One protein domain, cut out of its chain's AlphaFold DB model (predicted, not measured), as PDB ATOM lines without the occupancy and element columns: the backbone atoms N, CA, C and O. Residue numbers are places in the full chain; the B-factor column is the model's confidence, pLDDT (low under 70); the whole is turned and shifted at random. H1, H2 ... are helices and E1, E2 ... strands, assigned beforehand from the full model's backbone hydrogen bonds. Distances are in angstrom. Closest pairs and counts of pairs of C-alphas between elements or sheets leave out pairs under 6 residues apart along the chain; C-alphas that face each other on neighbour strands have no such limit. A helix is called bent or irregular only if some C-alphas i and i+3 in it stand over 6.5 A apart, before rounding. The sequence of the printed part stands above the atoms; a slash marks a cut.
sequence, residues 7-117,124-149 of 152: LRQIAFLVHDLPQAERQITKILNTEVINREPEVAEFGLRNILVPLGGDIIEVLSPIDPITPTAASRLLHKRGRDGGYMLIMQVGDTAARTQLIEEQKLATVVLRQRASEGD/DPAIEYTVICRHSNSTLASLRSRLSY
ATOM      1  N   LEU A   7     139.249 258.168 109.546       88.06
ATOM      2  CA  LEU A   7     140.320 259.076 109.965       88.06
ATOM      3  C   LEU A   7     139.718 260.111 110.919       88.06
ATOM      4  O   LEU A   7     138.756 260.766 110.541       88.06
ATOM      5  N   ARG A   8     140.266 260.233 112.131       89.75
ATOM      6  CA  ARG A   8     139.756 261.142 113.170       89.75
ATOM      7  C   ARG A   8     140.674 262.333 113.399       89.75
ATOM      8  O   ARG A   8     140.200 263.438 113.659       89.75
ATOM      9  N   GLN A   9     141.983 262.104 113.305       91.12
ATOM     10  CA  GLN A   9     142.963 263.162 113.494       91.12
ATOM     11  C   GLN A   9     144.236 262.957 112.680       91.12
ATOM     12  O   GLN A   9     144.745 261.843 112.520       91.12
ATOM     13  N   ILE A  10     144.751 264.074 112.169       93.06
ATOM     14  CA  ILE A  10     146.039 264.158 111.482       93.06
ATOM     15  C   ILE A  10     146.983 264.946 112.382       93.06
ATOM     16  O   ILE A  10     146.742 266.121 112.652       93.06
ATOM     17  N   ALA A  11     148.062 264.304 112.824       94.56
ATOM     18  CA  ALA A  11     149.064 264.928 113.674       94.56
ATOM     19  C   ALA A  11     150.277 265.378 112.853       94.56
ATOM     20  O   ALA A  11     150.871 264.590 112.107       94.56
ATOM     21  N   PHE A  12     150.692 266.626 113.037       96.50
ATOM     22  CA  PHE A  12     151.928 267.194 112.510       96.50
ATOM     23  C   PHE A  12     152.936 267.397 113.633       96.50
ATOM     24  O   PHE A  12     152.572 267.707 114.761       96.50
ATOM     25  N   LEU A  13     154.216 267.240 113.311       96.25
ATOM     26  CA  LEU A  13     155.314 267.562 114.210       96.25
ATOM     27  C   LEU A  13     156.121 268.709 113.609       96.25
ATOM     28  O   LEU A  13     156.572 268.617 112.460       96.25
ATOM     29  N   VAL A  14     156.284 269.770 114.393       97.12
ATOM     30  CA  VAL A  14     156.914 271.026 113.973       97.12
ATOM     31  C   VAL A  14     158.009 271.452 114.945       97.12
ATOM     32  O   VAL A  14     158.014 271.042 116.108       97.12
ATOM     33  N   HIS A  15     158.934 272.285 114.471       95.38
ATOM     34  CA  HIS A  15     159.947 272.916 115.323       95.38
ATOM     35  C   HIS A  15     159.381 274.118 116.100       95.38
ATOM     36  O   HIS A  15     159.704 274.296 117.273       95.38
ATOM     37  N   ASP A  16     158.536 274.934 115.461       96.19
ATOM     38  CA  ASP A  16     157.972 276.164 116.032       96.19
ATOM     39  C   ASP A  16     156.440 276.072 116.098       96.19
ATOM     40  O   ASP A  16     155.725 276.339 115.128       96.19
ATOM     41  N   LEU A  17     155.931 275.670 117.267       97.81
ATOM     42  CA  LEU A  17     154.491 275.558 117.511       97.81
ATOM     43  C   LEU A  17     153.761 276.910 117.399       97.81
ATOM     44  O   LEU A  17     152.755 276.950 116.696       97.81
ATOM     45  N   PRO A  18     154.237 278.024 118.001       98.00
ATOM     46  CA  PRO A  18     153.627 279.340 117.788       98.00
ATOM     47  C   PRO A  18     153.523 279.764 116.318       98.00
ATOM     48  O   PRO A  18     152.527 280.369 115.918       98.00
ATOM     49  N   GLN A  19     154.547 279.500 115.501       97.88
ATOM     50  CA  GLN A  19     154.497 279.793 114.068       97.88
ATOM     51  C   GLN A  19     153.452 278.932 113.362       97.88
ATOM     52  O   GLN A  19     152.628 279.478 112.623       97.88
ATOM     53  N   ALA A  20     153.461 277.622 113.617       98.00
ATOM     54  CA  ALA A  20     152.504 276.696 113.031       98.00
ATOM     55  C   ALA A  20     151.061 277.041 113.429       98.00
ATOM     56  O   ALA A  20     150.186 277.044 112.568       98.00
ATOM     57  N   GLU A  21     150.827 277.424 114.689       98.25
ATOM     58  CA  GLU A  21     149.535 277.899 115.191       98.25
ATOM     59  C   GLU A  21     149.015 279.072 114.360       98.25
ATOM     60  O   GLU A  21     147.913 279.004 113.817       98.25
ATOM     61  N   ARG A  22     149.823 280.128 114.198       98.31
ATOM     62  CA  ARG A  22     149.438 281.312 113.409       98.31
ATOM     63  C   ARG A  22     149.136 280.968 111.954       98.31
ATOM     64  O   ARG A  22     148.258 281.574 111.348       98.31
ATOM     65  N   GLN A  23     149.888 280.041 111.369       97.81
ATOM     66  CA  GLN A  23     149.697 279.638 109.979       97.81
ATOM     67  C   GLN A  23     148.418 278.826 109.806       97.81
ATOM     68  O   GLN A  23     147.610 279.146 108.936       97.81
ATOM     69  N   ILE A  24     148.222 277.796 110.629       96.38
ATOM     70  CA  ILE A  24     147.117 276.857 110.450       96.38
ATOM     71  C   ILE A  24     145.763 277.496 110.767       96.38
ATOM     72  O   ILE A  24     144.825 277.329 109.993       96.38
ATOM     73  N   THR A  25     145.687 278.304 111.828       97.00
ATOM     74  CA  THR A  25     144.476 279.061 112.194       97.00
ATOM     75  C   THR A  25     144.094 280.059 111.104       97.00
ATOM     76  O   THR A  25     142.932 280.147 110.718       97.00
ATOM     77  N   LYS A  26     145.085 280.742 110.512       97.50
ATOM     78  CA  LYS A  26     144.872 281.659 109.387       97.50
ATOM     79  C   LYS A  26     144.414 280.948 108.113       97.50
ATOM     80  O   LYS A  26     143.518 281.443 107.441       97.50
ATOM     81  N   ILE A  27     145.044 279.829 107.749       96.50
ATOM     82  CA  ILE A  27     144.741 279.103 106.503       96.50
ATOM     83  C   ILE A  27     143.352 278.474 106.564       96.50
ATOM     84  O   ILE A  27     142.595 278.563 105.602       96.50
ATOM     85  N   LEU A  28     143.025 277.839 107.688       94.69
ATOM     86  CA  LEU A  28     141.749 277.152 107.873       94.69
ATOM     87  C   LEU A  28     140.637 278.088 108.357       94.69
ATOM     88  O   LEU A  28     139.492 277.658 108.453       94.69
ATOM     89  N   ASN A  29     140.965 279.355 108.633       96.44
ATOM     90  CA  ASN A  29     140.055 280.362 109.171       96.44
ATOM     91  C   ASN A  29     139.293 279.851 110.407       96.44
ATOM     92  O   ASN A  29     138.065 279.806 110.442       96.44
ATOM     93  N   THR A  30     140.060 279.421 111.402       95.69
ATOM     94  CA  THR A  30     139.577 278.795 112.637       95.69
ATOM     95  C   THR A  30     140.485 279.174 113.806       95.69
ATOM     96  O   THR A  30     141.539 279.777 113.613       95.69
ATOM     97  N   GLU A  31     140.115 278.775 115.016       96.75
ATOM     98  CA  GLU A  31     140.905 278.944 116.235       96.75
ATOM     99  C   GLU A  31     141.401 277.612 116.817       96.75
ATOM    100  O   GLU A  31     141.018 276.527 116.367       96.75
ATOM    101  N   VAL A  32     142.292 277.709 117.804       97.75
ATOM    102  CA  VAL A  32     142.722 276.562 118.610       97.75
ATOM    103  C   VAL A  32     141.605 276.202 119.580       97.75
ATOM    104  O   VAL A  32     141.224 277.029 120.404       97.75
ATOM    105  N   ILE A  33     141.131 274.961 119.514       96.62
ATOM    106  CA  ILE A  33     140.031 274.468 120.356       96.62
ATOM    107  C   ILE A  33     140.519 273.823 121.653       96.62
ATOM    108  O   ILE A  33     139.769 273.774 122.622       96.62
ATOM    109  N   ASN A  34     141.762 273.330 121.690       95.75
ATOM    110  CA  ASN A  34     142.339 272.746 122.899       95.75
ATOM    111  C   ASN A  34     143.878 272.751 122.883       95.75
ATOM    112  O   ASN A  34     144.505 272.811 121.821       95.75
ATOM    113  N   ARG A  35     144.474 272.657 124.074       97.12
ATOM    114  CA  ARG A  35     145.892 272.365 124.330       97.12
ATOM    115  C   ARG A  35     145.936 271.317 125.430       97.12
ATOM    116  O   ARG A  35     145.517 271.618 126.540       97.12
ATOM    117  N   GLU A  36     146.424 270.125 125.127       92.19
ATOM    118  CA  GLU A  36     146.355 268.966 126.020       92.19
ATOM    119  C   GLU A  36     147.615 268.893 126.890       92.19
ATOM    120  O   GLU A  36     148.707 268.630 126.375       92.19
ATOM    121  N   PRO A  37     147.529 269.140 128.209       91.00
ATOM    122  CA  PRO A  37     148.691 269.051 129.089       91.00
ATOM    123  C   PRO A  37     149.255 267.630 129.184       91.00
ATOM    124  O   PRO A  37     150.440 267.460 129.469       91.00
ATOM    125  N   GLU A  38     148.432 266.612 128.926       86.75
ATOM    126  CA  GLU A  38     148.780 265.196 129.018       86.75
ATOM    127  C   GLU A  38     149.919 264.828 128.061       86.75
ATOM    128  O   GLU A  38     150.760 263.999 128.398       86.75
ATOM    129  N   VAL A  39     150.038 265.507 126.910       88.81
ATOM    130  CA  VAL A  39     151.123 265.225 125.953       88.81
ATOM    131  C   VAL A  39     152.516 265.575 126.496       88.81
ATOM    132  O   VAL A  39     153.530 265.118 125.953       88.81
ATOM    133  N   ALA A  40     152.589 266.324 127.601       91.50
ATOM    134  CA  ALA A  40     153.839 266.629 128.283       91.50
ATOM    135  C   ALA A  40     154.533 265.373 128.830       91.50
ATOM    136  O   ALA A  40     155.764 265.368 128.906       91.50
ATOM    137  N   GLU A  41     153.803 264.286 129.121       88.62
ATOM    138  CA  GLU A  41     154.411 263.010 129.541       88.62
ATOM    139  C   GLU A  41     155.325 262.412 128.457       88.62
ATOM    140  O   GLU A  41     156.296 261.713 128.749       88.62
ATOM    141  N   PHE A  42     155.069 262.765 127.193       87.62
ATOM    142  CA  PHE A  42     155.886 262.386 126.042       87.62
ATOM    143  C   PHE A  42     156.960 263.431 125.694       87.62
ATOM    144  O   PHE A  42     157.650 263.299 124.676       87.62
ATOM    145  N   GLY A  43     157.112 264.473 126.520       93.06
ATOM    146  CA  GLY A  43     157.989 265.618 126.273       93.06
ATOM    147  C   GLY A  43     157.505 266.510 125.126       93.06
ATOM    148  O   GLY A  43     158.324 267.115 124.426       93.06
ATOM    149  N   LEU A  44     156.190 266.559 124.901       94.81
ATOM    150  CA  LEU A  44     155.546 267.295 123.817       94.81
ATOM    151  C   LEU A  44     154.561 268.332 124.354       94.81
ATOM    152  O   LEU A  44     153.994 268.186 125.425       94.81
ATOM    153  N   ARG A  45     154.344 269.379 123.568       96.69
ATOM    154  CA  ARG A  45     153.219 270.309 123.701       96.69
ATOM    155  C   ARG A  45     152.437 270.287 122.399       96.69
ATOM    156  O   ARG A  45     153.054 270.124 121.341       96.69
ATOM    157  N   ASN A  46     151.125 270.474 122.463       96.94
ATOM    158  CA  ASN A  46     150.286 270.472 121.275       96.94
ATOM    159  C   ASN A  46     149.303 271.651 121.221       96.94
ATOM    160  O   ASN A  46     149.144 272.420 122.172       96.94
ATOM    161  N   ILE A  47     148.680 271.787 120.055       98.06
ATOM    162  CA  ILE A  47     147.420 272.498 119.837       98.06
ATOM    163  C   ILE A  47     146.504 271.582 119.023       98.06
ATOM    164  O   ILE A  47     146.981 270.854 118.144       98.06
ATOM    165  N   LEU A  48     145.200 271.670 119.270       96.81
ATOM    166  CA  LEU A  48     144.166 271.042 118.455       96.81
ATOM    167  C   LEU A  48     143.380 272.107 117.693       96.81
ATOM    168  O   LEU A  48     143.002 273.139 118.251       96.81
ATOM    169  N   VAL A  49     143.124 271.843 116.417       96.75
ATOM    170  CA  VAL A  49     142.414 272.737 115.498       96.75
ATOM    171  C   VAL A  49     141.323 271.936 114.779       96.75
ATOM    172  O   VAL A  49     141.608 270.829 114.318       96.75
ATOM    173  N   PRO A  50     140.082 272.437 114.672       95.31
ATOM    174  CA  PRO A  50     138.991 271.674 114.080       95.31
ATOM    175  C   PRO A  50     139.102 271.617 112.552       95.31
ATOM    176  O   PRO A  50     139.568 272.550 111.896       95.31
ATOM    177  N   LEU A  51     138.609 270.519 111.982       91.81
ATOM    178  CA  LEU A  51     138.507 270.281 110.547       91.81
ATOM    179  C   LEU A  51     137.192 269.552 110.236       91.81
ATOM    180  O   LEU A  51     137.169 268.341 110.049       91.81
ATOM    181  N   GLY A  52     136.075 270.285 110.205       82.81
ATOM    182  CA  GLY A  52     134.795 269.758 109.704       82.81
ATOM    183  C   GLY A  52     134.278 268.493 110.410       82.81
ATOM    184  O   GLY A  52     133.686 267.639 109.757       82.81
ATOM    185  N   GLY A  53     134.528 268.361 111.717       84.50
ATOM    186  CA  GLY A  53     134.194 267.177 112.525       84.50
ATOM    187  C   GLY A  53     135.405 266.317 112.908       84.50
ATOM    188  O   GLY A  53     135.305 265.485 113.804       84.50
ATOM    189  N   ASP A  54     136.559 266.559 112.283       91.00
ATOM    190  CA  ASP A  54     137.852 265.968 112.634       91.00
ATOM    191  C   ASP A  54     138.794 266.987 113.269       91.00
ATOM    192  O   ASP A  54     138.451 268.159 113.441       91.00
ATOM    193  N   ILE A  55     139.984 266.528 113.651       93.88
ATOM    194  CA  ILE A  55     140.982 267.349 114.332       93.88
ATOM    195  C   ILE A  55     142.298 267.338 113.553       93.88
ATOM    196  O   ILE A  55     142.783 266.299 113.101       93.88
ATOM    197  N   ILE A  56     142.916 268.507 113.430       95.94
ATOM    198  CA  ILE A  56     144.346 268.611 113.168       95.94
ATOM    199  C   ILE A  56     145.046 268.858 114.493       95.94
ATOM    200  O   ILE A  56     144.747 269.818 115.201       95.94
ATOM    201  N   GLU A  57     146.005 267.997 114.800       96.44
ATOM    202  CA  GLU A  57     146.897 268.169 115.932       96.44
ATOM    203  C   GLU A  57     148.251 268.662 115.432       96.44
ATOM    204  O   GLU A  57     148.816 268.125 114.475       96.44
ATOM    205  N   VAL A  58     148.804 269.672 116.093       97.62
ATOM    206  CA  VAL A  58     150.177 270.113 115.846       97.62
ATOM    207  C   VAL A  58     150.961 269.971 117.137       97.62
ATOM    208  O   VAL A  58     150.621 270.590 118.138       97.62
ATOM    209  N   LEU A  59     152.015 269.162 117.103       96.69
ATOM    210  CA  LEU A  59     152.896 268.899 118.233       96.69
ATOM    211  C   LEU A  59     154.267 269.535 118.017       96.69
ATOM    212  O   LEU A  59     154.775 269.620 116.898       96.69
ATOM    213  N   SER A  60     154.910 269.892 119.120       96.69
ATOM    214  CA  SER A  60     156.308 270.321 119.172       96.69
ATOM    215  C   SER A  60     156.969 269.720 120.409       96.69
ATOM    216  O   SER A  60     156.331 269.680 121.463       96.69
ATOM    217  N   PRO A  61     158.251 269.313 120.339       95.75
ATOM    218  CA  PRO A  61     159.036 269.035 121.538       95.75
ATOM    219  C   PRO A  61     159.004 270.229 122.498       95.75
ATOM    220  O   PRO A  61     159.078 271.376 122.048       95.75
ATOM    221  N   ILE A  62     158.860 269.958 123.799       94.00
ATOM    222  CA  ILE A  62     158.954 270.987 124.849       94.00
ATOM    223  C   ILE A  62     160.411 271.422 125.008       94.00
ATOM    224  O   ILE A  62     160.705 272.615 124.991       94.00
ATOM    225  N   ASP A  63     161.308 270.444 125.144       85.94
ATOM    226  CA  ASP A  63     162.744 270.655 125.294       85.94
ATOM    227  C   ASP A  63     163.482 270.183 124.024       85.94
ATOM    228  O   ASP A  63     163.383 269.005 123.664       85.94
ATOM    229  N   PRO A  64     164.224 271.069 123.331       72.94
ATOM    230  CA  PRO A  64     165.043 270.701 122.179       72.94
ATOM    231  C   PRO A  64     166.194 269.739 122.510       72.94
ATOM    232  O   PRO A  64     166.691 269.060 121.612       72.94
ATOM    233  N   ILE A  65     166.650 269.710 123.766       78.19
ATOM    234  CA  ILE A  65     167.869 269.013 124.191       78.19
ATOM    235  C   ILE A  65     167.545 267.593 124.665       78.19
ATOM    236  O   ILE A  65     168.278 266.658 124.337       78.19
ATOM    237  N   THR A  66     166.439 267.398 125.388       83.25
ATOM    238  CA  THR A  66     166.018 266.067 125.849       83.25
ATOM    239  C   THR A  66     165.511 265.199 124.679       83.25
ATOM    240  O   THR A  66     164.509 265.523 124.031       83.25
ATOM    241  N   PRO A  67     166.163 264.059 124.366       84.00
ATOM    242  CA  PRO A  67     165.824 263.269 123.186       84.00
ATOM    243  C   PRO A  67     164.560 262.414 123.390       84.00
ATOM    244  O   PRO A  67     164.606 261.321 123.957       84.00
ATOM    245  N   THR A  68     163.440 262.839 122.809       88.31
ATOM    246  CA  THR A  68     162.188 262.074 122.709       88.31
ATOM    247  C   THR A  68     162.096 261.322 121.375       88.31
ATOM    248  O   THR A  68     162.902 261.507 120.457       88.31
ATOM    249  N   ALA A  69     161.112 260.428 121.232       85.75
ATOM    250  CA  ALA A  69     160.860 259.765 119.948       85.75
ATOM    251  C   ALA A  69     160.526 260.776 118.836       85.75
ATOM    252  O   ALA A  69     160.997 260.630 117.705       85.75
ATOM    253  N   ALA A  70     159.761 261.811 119.181       88.38
ATOM    254  CA  ALA A  70     159.403 262.897 118.287       88.38
ATOM    255  C   ALA A  70     160.614 263.772 117.935       88.38
ATOM    256  O   ALA A  70     160.874 263.975 116.749       88.38
ATOM    257  N   SER A  71     161.423 264.211 118.910       89.25
ATOM    258  CA  SER A  71     162.589 265.058 118.607       89.25
ATOM    259  C   SER A  71     163.624 264.331 117.743       89.25
ATOM    260  O   SER A  71     164.128 264.902 116.775       89.25
ATOM    261  N   ARG A  72     163.845 263.024 117.966       89.94
ATOM    262  CA  ARG A  72     164.673 262.194 117.071       89.94
ATOM    263  C   ARG A  72     164.125 262.125 115.646       89.94
ATOM    264  O   ARG A  72     164.907 262.156 114.696       89.94
ATOM    265  N   LEU A  73     162.807 261.995 115.479       88.75
ATOM    266  CA  LEU A  73     162.182 261.969 114.154       88.75
ATOM    267  C   LEU A  73     162.335 263.316 113.445       88.75
ATOM    268  O   LEU A  73     162.695 263.335 112.268       88.75
ATOM    269  N   LEU A  74     162.074 264.410 114.157       90.31
ATOM    270  CA  LEU A  74     162.152 265.765 113.632       90.31
ATOM    271  C   LEU A  74     163.584 266.091 113.185       90.31
ATOM    272  O   LEU A  74     163.792 266.462 112.031       90.31
ATOM    273  N   HIS A  75     164.577 265.788 114.029       90.19
ATOM    274  CA  HIS A  75     165.997 265.923 113.698       90.19
ATOM    275  C   HIS A  75     166.395 265.058 112.496       90.19
ATOM    276  O   HIS A  75     167.009 265.539 111.549       90.19
ATOM    277  N   LYS A  76     166.005 263.774 112.483       90.19
ATOM    278  CA  LYS A  76     166.287 262.870 111.356       90.19
ATOM    279  C   LYS A  76     165.679 263.370 110.040       90.19
ATOM    280  O   LYS A  76     166.239 263.116 108.976       90.19
ATOM    281  N   ARG A  77     164.507 264.006 110.095       90.38
ATOM    282  CA  ARG A  77     163.802 264.531 108.921       90.38
ATOM    283  C   ARG A  77     164.359 265.884 108.467       90.38
ATOM    284  O   ARG A  77     164.279 266.175 107.275       90.38
ATOM    285  N   GLY A  78     164.881 266.688 109.393       90.94
ATOM    286  CA  GLY A  78     165.426 268.024 109.136       90.94
ATOM    287  C   GLY A  78     164.383 269.062 108.705       90.94
ATOM    288  O   GLY A  78     164.750 270.102 108.174       90.94
ATOM    289  N   ARG A  79     163.085 268.765 108.862       92.75
ATOM    290  CA  ARG A  79     161.965 269.654 108.513       92.75
ATOM    291  C   ARG A  79     160.681 269.251 109.234       92.75
ATOM    292  O   ARG A  79     160.532 268.087 109.623       92.75
ATOM    293  N   ASP A  80     159.745 270.187 109.307       95.50
ATOM    294  CA  ASP A  80     158.375 269.964 109.774       95.50
ATOM    295  C   ASP A  80     157.625 268.959 108.884       95.50
ATOM    296  O   ASP A  80     157.942 268.771 107.702       95.50
ATOM    297  N   GLY A  81     156.615 268.288 109.441       92.56
ATOM    298  CA  GLY A  81     155.679 267.506 108.635       92.56
ATOM    299  C   GLY A  81     154.877 266.475 109.415       92.56
ATOM    300  O   GLY A  81     154.917 266.423 110.639       92.56
ATOM    301  N   GLY A  82     154.173 265.606 108.685       90.38
ATOM    302  CA  GLY A  82     153.275 264.608 109.272       90.38
ATOM    303  C   GLY A  82     153.960 263.690 110.288       90.38
ATOM    304  O   GLY A  82     155.108 263.269 110.102       90.38
ATOM    305  N   TYR A  83     153.253 263.376 111.365       89.94
ATOM    306  CA  TYR A  83     153.748 262.575 112.475       89.94
ATOM    307  C   TYR A  83     152.955 261.286 112.638       89.94
ATOM    308  O   TYR A  83     153.522 260.205 112.474       89.94
ATOM    309  N   MET A  84     151.654 261.404 112.899       88.69
ATOM    310  CA  MET A  84     150.760 260.275 113.145       88.69
ATOM    311  C   MET A  84     149.412 260.494 112.466       88.69
ATOM    312  O   MET A  84     148.999 261.624 112.208       88.69
ATOM    313  N   LEU A  85     148.737 259.385 112.186       88.06
ATOM    314  CA  LEU A  85     147.323 259.360 111.848       88.06
ATOM    315  C   LEU A  85     146.608 258.637 112.978       88.06
ATOM    316  O   LEU A  85     147.025 257.548 113.380       88.06
ATOM    317  N   ILE A  86     145.549 259.255 113.473       86.69
ATOM    318  CA  ILE A  86     144.699 258.716 114.520       86.69
ATOM    319  C   ILE A  86     143.402 258.284 113.845       86.69
ATOM    320  O   ILE A  86     142.693 259.084 113.230       86.69
ATOM    321  N   MET A  87     143.144 256.981 113.915       86.19
ATOM    322  CA  MET A  87     142.016 256.334 113.261       86.19
ATOM    323  C   MET A  87     141.001 255.899 114.313       86.19
ATOM    324  O   MET A  87     141.369 255.266 115.302       86.19
ATOM    325  N   GLN A  88     139.733 256.188 114.057       84.00
ATOM    326  CA  GLN A  88     138.596 255.728 114.837       84.00
ATOM    327  C   GLN A  88     138.107 254.380 114.303       84.00
ATOM    328  O   GLN A  88     137.992 254.173 113.087       84.00
ATOM    329  N   VAL A  89     137.819 253.466 115.227       84.50
ATOM    330  CA  VAL A  89     137.232 252.148 114.962       84.50
ATOM    331  C   VAL A  89     136.143 251.872 115.991       84.50
ATOM    332  O   VAL A  89     136.322 252.220 117.156       84.50
ATOM    333  N   GLY A  90     135.041 251.238 115.585       83.56
ATOM    334  CA  GLY A  90     133.953 250.935 116.522       83.56
ATOM    335  C   GLY A  90     134.273 249.811 117.510       83.56
ATOM    336  O   GLY A  90     133.811 249.841 118.645       83.56
ATOM    337  N   ASP A  91     135.142 248.863 117.136       83.88
ATOM    338  CA  ASP A  91     135.644 247.823 118.043       83.88
ATOM    339  C   ASP A  91     137.177 247.751 118.015       83.88
ATOM    340  O   ASP A  91     137.799 247.195 117.102       83.88
ATOM    341  N   THR A  92     137.808 248.305 119.052       80.75
ATOM    342  CA  THR A  92     139.268 248.275 119.197       80.75
ATOM    343  C   THR A  92     139.820 246.908 119.572       80.75
ATOM    344  O   THR A  92     140.955 246.608 119.191       80.75
ATOM    345  N   ALA A  93     139.062 246.061 120.270       83.62
ATOM    346  CA  ALA A  93     139.524 244.723 120.627       83.62
ATOM    347  C   ALA A  93     139.615 243.852 119.371       83.62
ATOM    348  O   ALA A  93     140.699 243.357 119.049       83.62
ATOM    349  N   ALA A  94     138.527 243.779 118.600       86.19
ATOM    350  CA  ALA A  94     138.505 243.062 117.329       86.19
ATOM    351  C   ALA A  94     139.538 243.632 116.346       86.19
ATOM    352  O   ALA A  94     140.239 242.886 115.657       86.19
ATOM    353  N   ARG A  95     139.693 244.966 116.305       85.94
ATOM    354  CA  ARG A  95     140.684 245.595 115.430       85.94
ATOM    355  C   ARG A  95     142.115 245.240 115.811       85.94
ATOM    356  O   ARG A  95     142.928 244.966 114.930       85.94
ATOM    357  N   THR A  96     142.426 245.279 117.100       83.44
ATOM    358  CA  THR A  96     143.757 244.946 117.606       83.44
ATOM    359  C   THR A  96     144.087 243.488 117.310       83.44
ATOM    360  O   THR A  96     145.150 243.217 116.757       83.44
ATOM    361  N   GLN A  97     143.152 242.577 117.590       88.06
ATOM    362  CA  GLN A  97     143.314 241.159 117.293       88.06
ATOM    363  C   GLN A  97     143.630 240.940 115.808       88.06
ATOM    364  O   GLN A  97     144.614 240.284 115.483       88.06
ATOM    365  N   LEU A  98     142.882 241.583 114.904       87.44
ATOM    366  CA  LEU A  98     143.155 241.511 113.469       87.44
ATOM    367  C   LEU A  98     144.564 242.022 113.115       87.44
ATOM    368  O   LEU A  98     145.256 241.404 112.310       87.44
ATOM    369  N   ILE A  99     144.994 243.153 113.687       86.12
ATOM    370  CA  ILE A  99     146.327 243.727 113.436       86.12
ATOM    371  C   ILE A  99     147.432 242.758 113.866       86.12
ATOM    372  O   ILE A  99     148.413 242.598 113.135       86.12
ATOM    373  N   GLU A 100     147.272 242.124 115.025       87.44
ATOM    374  CA  GLU A 100     148.234 241.185 115.600       87.44
ATOM    375  C   GLU A 100     148.265 239.862 114.815       87.44
ATOM    376  O   GLU A 100     149.335 239.439 114.373       87.44
ATOM    377  N   GLU A 101     147.103 239.254 114.554       91.75
ATOM    378  CA  GLU A 101     146.965 238.000 113.797       91.75
ATOM    379  C   GLU A 101     147.524 238.119 112.378       91.75
ATOM    380  O   GLU A 101     148.271 237.257 111.910       91.75
ATOM    381  N   GLN A 102     147.197 239.221 111.701       89.75
ATOM    382  CA  GLN A 102     147.637 239.489 110.333       89.75
ATOM    383  C   GLN A 102     149.025 240.149 110.280       89.75
ATOM    384  O   GLN A 102     149.531 240.429 109.192       89.75
ATOM    385  N   LYS A 103     149.659 240.398 111.437       86.44
ATOM    386  CA  LYS A 103     150.995 241.009 111.570       86.44
ATOM    387  C   LYS A 103     151.134 242.324 110.795       86.44
ATOM    388  O   LYS A 103     152.165 242.593 110.176       86.44
ATOM    389  N   LEU A 104     150.087 243.148 110.816       83.62
ATOM    390  CA  LEU A 104     150.015 244.377 110.018       83.62
ATOM    391  C   LEU A 104     150.864 245.503 110.618       83.62
ATOM    392  O   LEU A 104     151.487 246.272 109.883       83.62
ATOM    393  N   ALA A 105     150.902 245.596 111.947       83.38
ATOM    394  CA  ALA A 105     151.656 246.605 112.679       83.38
ATOM    395  C   ALA A 105     151.895 246.175 114.132       83.38
ATOM    396  O   ALA A 105     151.323 245.199 114.612       83.38
ATOM    397  N   THR A 106     152.721 246.937 114.847       81.50
ATOM    398  CA  THR A 106     152.841 246.822 116.304       81.50
ATOM    399  C   THR A 106     151.864 247.781 116.970       81.50
ATOM    400  O   THR A 106     151.911 248.984 116.698       81.50
ATOM    401  N   VAL A 107     151.013 247.260 117.853       78.56
ATOM    402  CA  VAL A 107     150.119 248.064 118.694       78.56
ATOM    403  C   VAL A 107     150.935 248.669 119.833       78.56
ATOM    404  O   VAL A 107     151.565 247.942 120.597       78.56
ATOM    405  N   VAL A 108     150.970 250.001 119.906       74.69
ATOM    406  CA  VAL A 108     151.812 250.740 120.865       74.69
ATOM    407  C   VAL A 108     150.998 251.258 122.046       74.69
ATOM    408  O   VAL A 108     151.463 251.205 123.178       74.69
ATOM    409  N   LEU A 109     149.786 251.742 121.783       71.38
ATOM    410  CA  LEU A 109     148.900 252.308 122.792       71.38
ATOM    411  C   LEU A 109     147.448 251.983 122.441       71.38
ATOM    412  O   LEU A 109     147.067 252.016 121.265       71.38
ATOM    413  N   ARG A 110     146.653 251.695 123.474       68.00
ATOM    414  CA  ARG A 110     145.192 251.625 123.414       68.00
ATOM    415  C   ARG A 110     144.654 252.700 124.346       68.00
ATOM    416  O   ARG A 110     144.868 252.610 125.552       68.00
ATOM    417  N   GLN A 111     143.982 253.699 123.793       63.22
ATOM    418  CA  GLN A 111     143.397 254.785 124.575       63.22
ATOM    419  C   GLN A 111     141.877 254.768 124.411       63.22
ATOM    420  O   GLN A 111     141.371 254.632 123.294       63.22
ATOM    421  N   ARG A 112     141.168 254.872 125.539       55.81
ATOM    422  CA  ARG A 112     139.748 255.243 125.584       55.81
ATOM    423  C   ARG A 112     139.673 256.758 125.481       55.81
ATOM    424  O   ARG A 112     140.417 257.420 126.203       55.81
ATOM    425  N   ALA A 113     138.812 257.298 124.627       52.97
ATOM    426  CA  ALA A 113     138.507 258.719 124.709       52.97
ATOM    427  C   ALA A 113     137.933 259.035 126.096       52.97
ATOM    428  O   ALA A 113     137.086 258.303 126.614       52.97
ATOM    429  N   SER A 114     138.440 260.096 126.710       42.62
ATOM    430  CA  SER A 114     137.821 260.729 127.866       42.62
ATOM    431  C   SER A 114     136.530 261.414 127.415       42.62
ATOM    432  O   SER A 114     136.501 262.056 126.366       42.62
ATOM    433  N   GLU A 115     135.462 261.268 128.202       38.56
ATOM    434  CA  GLU A 115     134.223 262.024 128.017       38.56
ATOM    435  C   GLU A 115     134.556 263.523 128.012       38.56
ATOM    436  O   GLU A 115     135.075 264.057 128.993       38.56
ATOM    437  N   GLY A 116     134.306 264.193 126.887       38.66
ATOM    438  CA  GLY A 116     134.331 265.649 126.833       38.66
ATOM    439  C   GLY A 116     133.221 266.188 127.728       38.66
ATOM    440  O   GLY A 116     132.063 265.797 127.576       38.66
ATOM    441  N   ASP A 117     133.585 267.054 128.672       30.28
ATOM    442  CA  ASP A 117     132.636 267.692 129.579       30.28
ATOM    443  C   ASP A 117     131.570 268.467 128.781       30.28
ATOM    444  O   ASP A 117     131.847 269.098 127.755       30.28
ATOM    445  N   ASP A 124     127.329 261.260 119.859       36.34
ATOM    446  CA  ASP A 124     127.133 259.873 119.446       36.34
ATOM    447  C   ASP A 124     127.846 258.949 120.458       36.34
ATOM    448  O   ASP A 124     129.069 259.034 120.594       36.34
ATOM    449  N   PRO A 125     127.130 258.097 121.219       33.06
ATOM    450  CA  PRO A 125     127.700 257.303 122.313       33.06
ATOM    451  C   PRO A 125     128.540 256.098 121.840       33.06
ATOM    452  O   PRO A 125     128.850 255.200 122.628       33.06
ATOM    453  N   ALA A 126     128.928 256.048 120.564       37.75
ATOM    454  CA  ALA A 126     129.774 255.004 119.999       37.75
ATOM    455  C   ALA A 126     131.251 255.212 120.380       37.75
ATOM    456  O   ALA A 126     132.059 255.736 119.619       37.75
ATOM    457  N   ILE A 127     131.555 254.795 121.608       42.19
ATOM    458  CA  ILE A 127     132.861 254.526 122.215       42.19
ATOM    459  C   ILE A 127     134.076 254.752 121.287       42.19
ATOM    460  O   ILE A 127     134.460 253.895 120.490       42.19
ATOM    461  N   GLU A 128     134.724 255.907 121.437       51.72
ATOM    462  CA  GLU A 128     135.946 256.257 120.714       51.72
ATOM    463  C   GLU A 128     137.148 255.505 121.315       51.72
ATOM    464  O   GLU A 128     137.632 255.802 122.411       51.72
ATOM    465  N   TYR A 129     137.659 254.521 120.580       52.66
ATOM    466  CA  TYR A 129     138.919 253.866 120.908       52.66
ATOM    467  C   TYR A 129     139.946 254.100 119.798       52.66
ATOM    468  O   TYR A 129     139.690 253.816 118.625       52.66
ATOM    469  N   THR A 130     141.130 254.576 120.180       59.25
ATOM    470  CA  THR A 130     142.249 254.789 119.257       59.25
ATOM    471  C   THR A 130     143.275 253.670 119.399       59.25
ATOM    472  O   THR A 130     143.742 253.375 120.502       59.25
ATOM    473  N   VAL A 131     143.679 253.084 118.267       57.56
ATOM    474  CA  VAL A 131     144.823 252.164 118.190       57.56
ATOM    475  C   VAL A 131     145.980 252.863 117.492       57.56
ATOM    476  O   VAL A 131     145.962 253.052 116.274       57.56
ATOM    477  N   ILE A 132     147.025 253.202 118.247       67.00
ATOM    478  CA  ILE A 132     148.248 253.760 117.663       67.00
ATOM    479  C   ILE A 132     149.141 252.610 117.216       67.00
ATOM    480  O   ILE A 132     149.634 251.814 118.020       67.00
ATOM    481  N   CYS A 133     149.347 252.535 115.904       65.25
ATOM    482  CA  CYS A 133     150.135 251.495 115.265       65.25
ATOM    483  C   CYS A 133     151.459 252.047 114.753       65.25
ATOM    484  O   CYS A 133     151.500 253.036 114.019       65.25
ATOM    485  N   ARG A 134     152.552 251.346 115.056       70.38
ATOM    486  CA  ARG A 134     153.850 251.605 114.434       70.38
ATOM    487  C   ARG A 134     154.130 250.553 113.371       70.38
ATOM    488  O   ARG A 134     154.112 249.356 113.644       70.38
ATOM    489  N   HIS A 135     154.453 251.016 112.168       68.81
ATOM    490  CA  HIS A 135     154.928 250.156 111.090       68.81
ATOM    491  C   HIS A 135     156.452 250.052 111.125       68.81
ATOM    492  O   HIS A 135     157.157 251.009 111.466       68.81
ATOM    493  N   SER A 136     156.967 248.884 110.752       65.31
ATOM    494  CA  SER A 136     158.406 248.671 110.634       65.31
ATOM    495  C   SER A 136     159.000 249.482 109.468       65.31
ATOM    496  O   SER A 136     158.304 249.831 108.508       65.31
ATOM    497  N   ASN A 137     160.308 249.760 109.516       62.50
ATOM    498  CA  ASN A 137     160.996 250.454 108.419       62.50
ATOM    499  C   ASN A 137     160.917 249.677 107.094       62.50
ATOM    500  O   ASN A 137     160.854 250.306 106.041       62.50
ATOM    501  N   SER A 138     160.889 248.341 107.126       61.06
ATOM    502  CA  SER A 138     160.752 247.515 105.919       61.06
ATOM    503  C   SER A 138     159.345 247.611 105.323       61.06
ATOM    504  O   SER A 138     159.209 247.746 104.108       61.06
ATOM    505  N   THR A 139     158.301 247.650 106.159       62.94
ATOM    506  CA  THR A 139     156.916 247.885 105.715       62.94
ATOM    507  C   THR A 139     156.778 249.254 105.040       62.94
ATOM    508  O   THR A 139     156.227 249.355 103.945       62.94
ATOM    509  N   LEU A 140     157.334 250.307 105.650       63.34
ATOM    510  CA  LEU A 140     157.297 251.665 105.094       63.34
ATOM    511  C   LEU A 140     158.132 251.802 103.810       63.34
ATOM    512  O   LEU A 140     157.726 252.517 102.895       63.34
ATOM    513  N   ALA A 141     159.277 251.120 103.720       61.94
ATOM    514  CA  ALA A 141     160.094 251.089 102.506       61.94
ATOM    515  C   ALA A 141     159.361 250.399 101.344       61.94
ATOM    516  O   ALA A 141     159.350 250.923 100.231       61.94
ATOM    517  N   SER A 142     158.684 249.280 101.619       64.88
ATOM    518  CA  SER A 142     157.837 248.584 100.643       64.88
ATOM    519  C   SER A 142     156.685 249.471 100.156       64.88
ATOM    520  O   SER A 142     156.465 249.588  98.952       64.88
ATOM    521  N   LEU A 143     156.007 250.184 101.066       65.31
ATOM    522  CA  LEU A 143     154.951 251.131 100.693       65.31
ATOM    523  C   LEU A 143     155.476 252.269  99.809       65.31
ATOM    524  O   LEU A 143     154.878 252.560  98.780       65.31
ATOM    525  N   ARG A 144     156.608 252.889 100.171       65.94
ATOM    526  CA  ARG A 144     157.231 253.958  99.369       65.94
ATOM    527  C   ARG A 144     157.608 253.487  97.968       65.94
ATOM    528  O   ARG A 144     157.389 254.219  97.014       65.94
ATOM    529  N   SER A 145     158.139 252.270  97.852       68.75
ATOM    530  CA  SER A 145     158.469 251.660  96.560       68.75
ATOM    531  C   SER A 145     157.226 251.415  95.697       68.75
ATOM    532  O   SER A 145     157.271 251.588  94.485       68.75
ATOM    533  N   ARG A 146     156.092 251.058  96.312       71.38
ATOM    534  CA  ARG A 146     154.829 250.796  95.603       71.38
ATOM    535  C   ARG A 146     154.040 252.062  95.265       71.38
ATOM    536  O   ARG A 146     153.304 252.067  94.287       71.38
ATOM    537  N   LEU A 147     154.182 253.115  96.067       65.88
ATOM    538  CA  LEU A 147     153.485 254.393  95.895       65.88
ATOM    539  C   LEU A 147     154.293 255.429  95.102       65.88
ATOM    540  O   LEU A 147     153.764 256.490  94.791       65.88
ATOM    541  N   SER A 148     155.548 255.136  94.753       59.56
ATOM    542  CA  SER A 148     156.391 256.011  93.928       59.56
ATOM    543  C   SER A 148     155.752 256.346  92.575       59.56
ATOM    544  O   SER A 148     155.928 257.454  92.085       59.56
ATOM    545  N   TYR A 149     154.950 255.433  92.018       50.12
ATOM    546  CA  TYR A 149     154.220 255.624  90.760       50.12
ATOM    547  C   TYR A 149     152.973 256.517  90.869       50.12
ATOM    548  O   TYR A 149     152.451 256.941  89.849       50.12
TER     549      TYR A 149
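This is residues 7 to 117 and 124 to 149 of the 152 residues of the protein "Glyoxalase-like_dom domain-containing protein" of Aspergillus candidus (UniProt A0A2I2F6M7). One strongly twisted sheet of six strands makes the body: E2, E3, E1 and E4 form its larger part, and the pair E6 and E5 joins on where E4 and E6 meet only at a point. H1 packs along E2 and E3, H3 crosses the sheet over E3, H4 packs along the E6 and E5 part, short H2 sits beside the edge strand E2, and residues 140 to 149 of H5 stick out. The printed part has 137 residues, with five named helices and six named strands in the order E1 H1 H2 E2 E3 H3 E4 H4 E5 E6 H5, of mixed class, helices and strands. The sheet is mixed, in the order E2, E3, E1, E4, E6, E5. The whole is compact, with a radius of gyration of the C-alphas of 16.2 A and spans of 42 by 39 by 34 A.

E1, residues 7 to 13, and E4, residues 81 to 89, are antiparallel neighbours at 158 degrees, with N 11 and O 84 at 2.9 A. E3, residues 54 to 61, is parallel to E1 at 23 degrees, with N 12 and O 57 at 2.8 A. E2, residues 44 to 51, forms an antiparallel hairpin with E3, with N 47 and O 58 at 3.0 A. E4 and E6, residues 129 to 134, meet only at a point, where C-alphas 88 and 130 face each other at 5.8 A. E5, residues 106 to 112, is antiparallel to E6 at 159 degrees, with N 108 and O 132 at 2.9 A. H1, residues 17 to 28, is on the sheet at a height of 9.4 A, over E2 and E3; its closest C-alphas to E3 are those of Leu 17 and Ser 60, 5.8 A apart. H3, residues 69 to 77, is on the sheet at a height of 8.7 A, only just over E3 with 3 of its C-alphas, and across the strands, at 86 degrees to E3 on the local plane. H4, residues 92 to 101, is on the sheet at a height of 8.1 A, over E6 and along it at 9 degrees on the local plane. H2, residues 37 to 42, is on the sheet at the sheet's level, 3.3 A. H5, residues 137 to 149, is not on the sheet. Every O i to N i+4 pair is within hydrogen-bond range in H1, H3 and H4, against 8 of 9 in H5 and 0 of 2 in H2, which has 3 of 3 O i to N i+3 pairs within range.

E1 begins at C-alpha 7, (140.320, 259.076, 109.965). E4 is 24.8 A from first to last C-alpha, E3 23.2 A, E2 21.8 A, and H5 19.6 A. H5 ends at C-alpha 149, (154.220, 255.624, 90.760); it is irregular, only just, with C-alphas 146 and 149 at 6.9 A.

The two C-alphas farthest apart, those of Asp 117 and Tyr 149, are 46.0 A apart. Residues 118 to 123 are not printed, and C-alphas 117 and 124 are 13.9 A apart across this cut. Of the links printed whole, H1 to H2 and E3 to H3 are short and the others tight. The mean pLDDT of the printed part is 82.2; residues 110 to 117, 124 to 133, 135 to 145 and 147 to 149 are under 70.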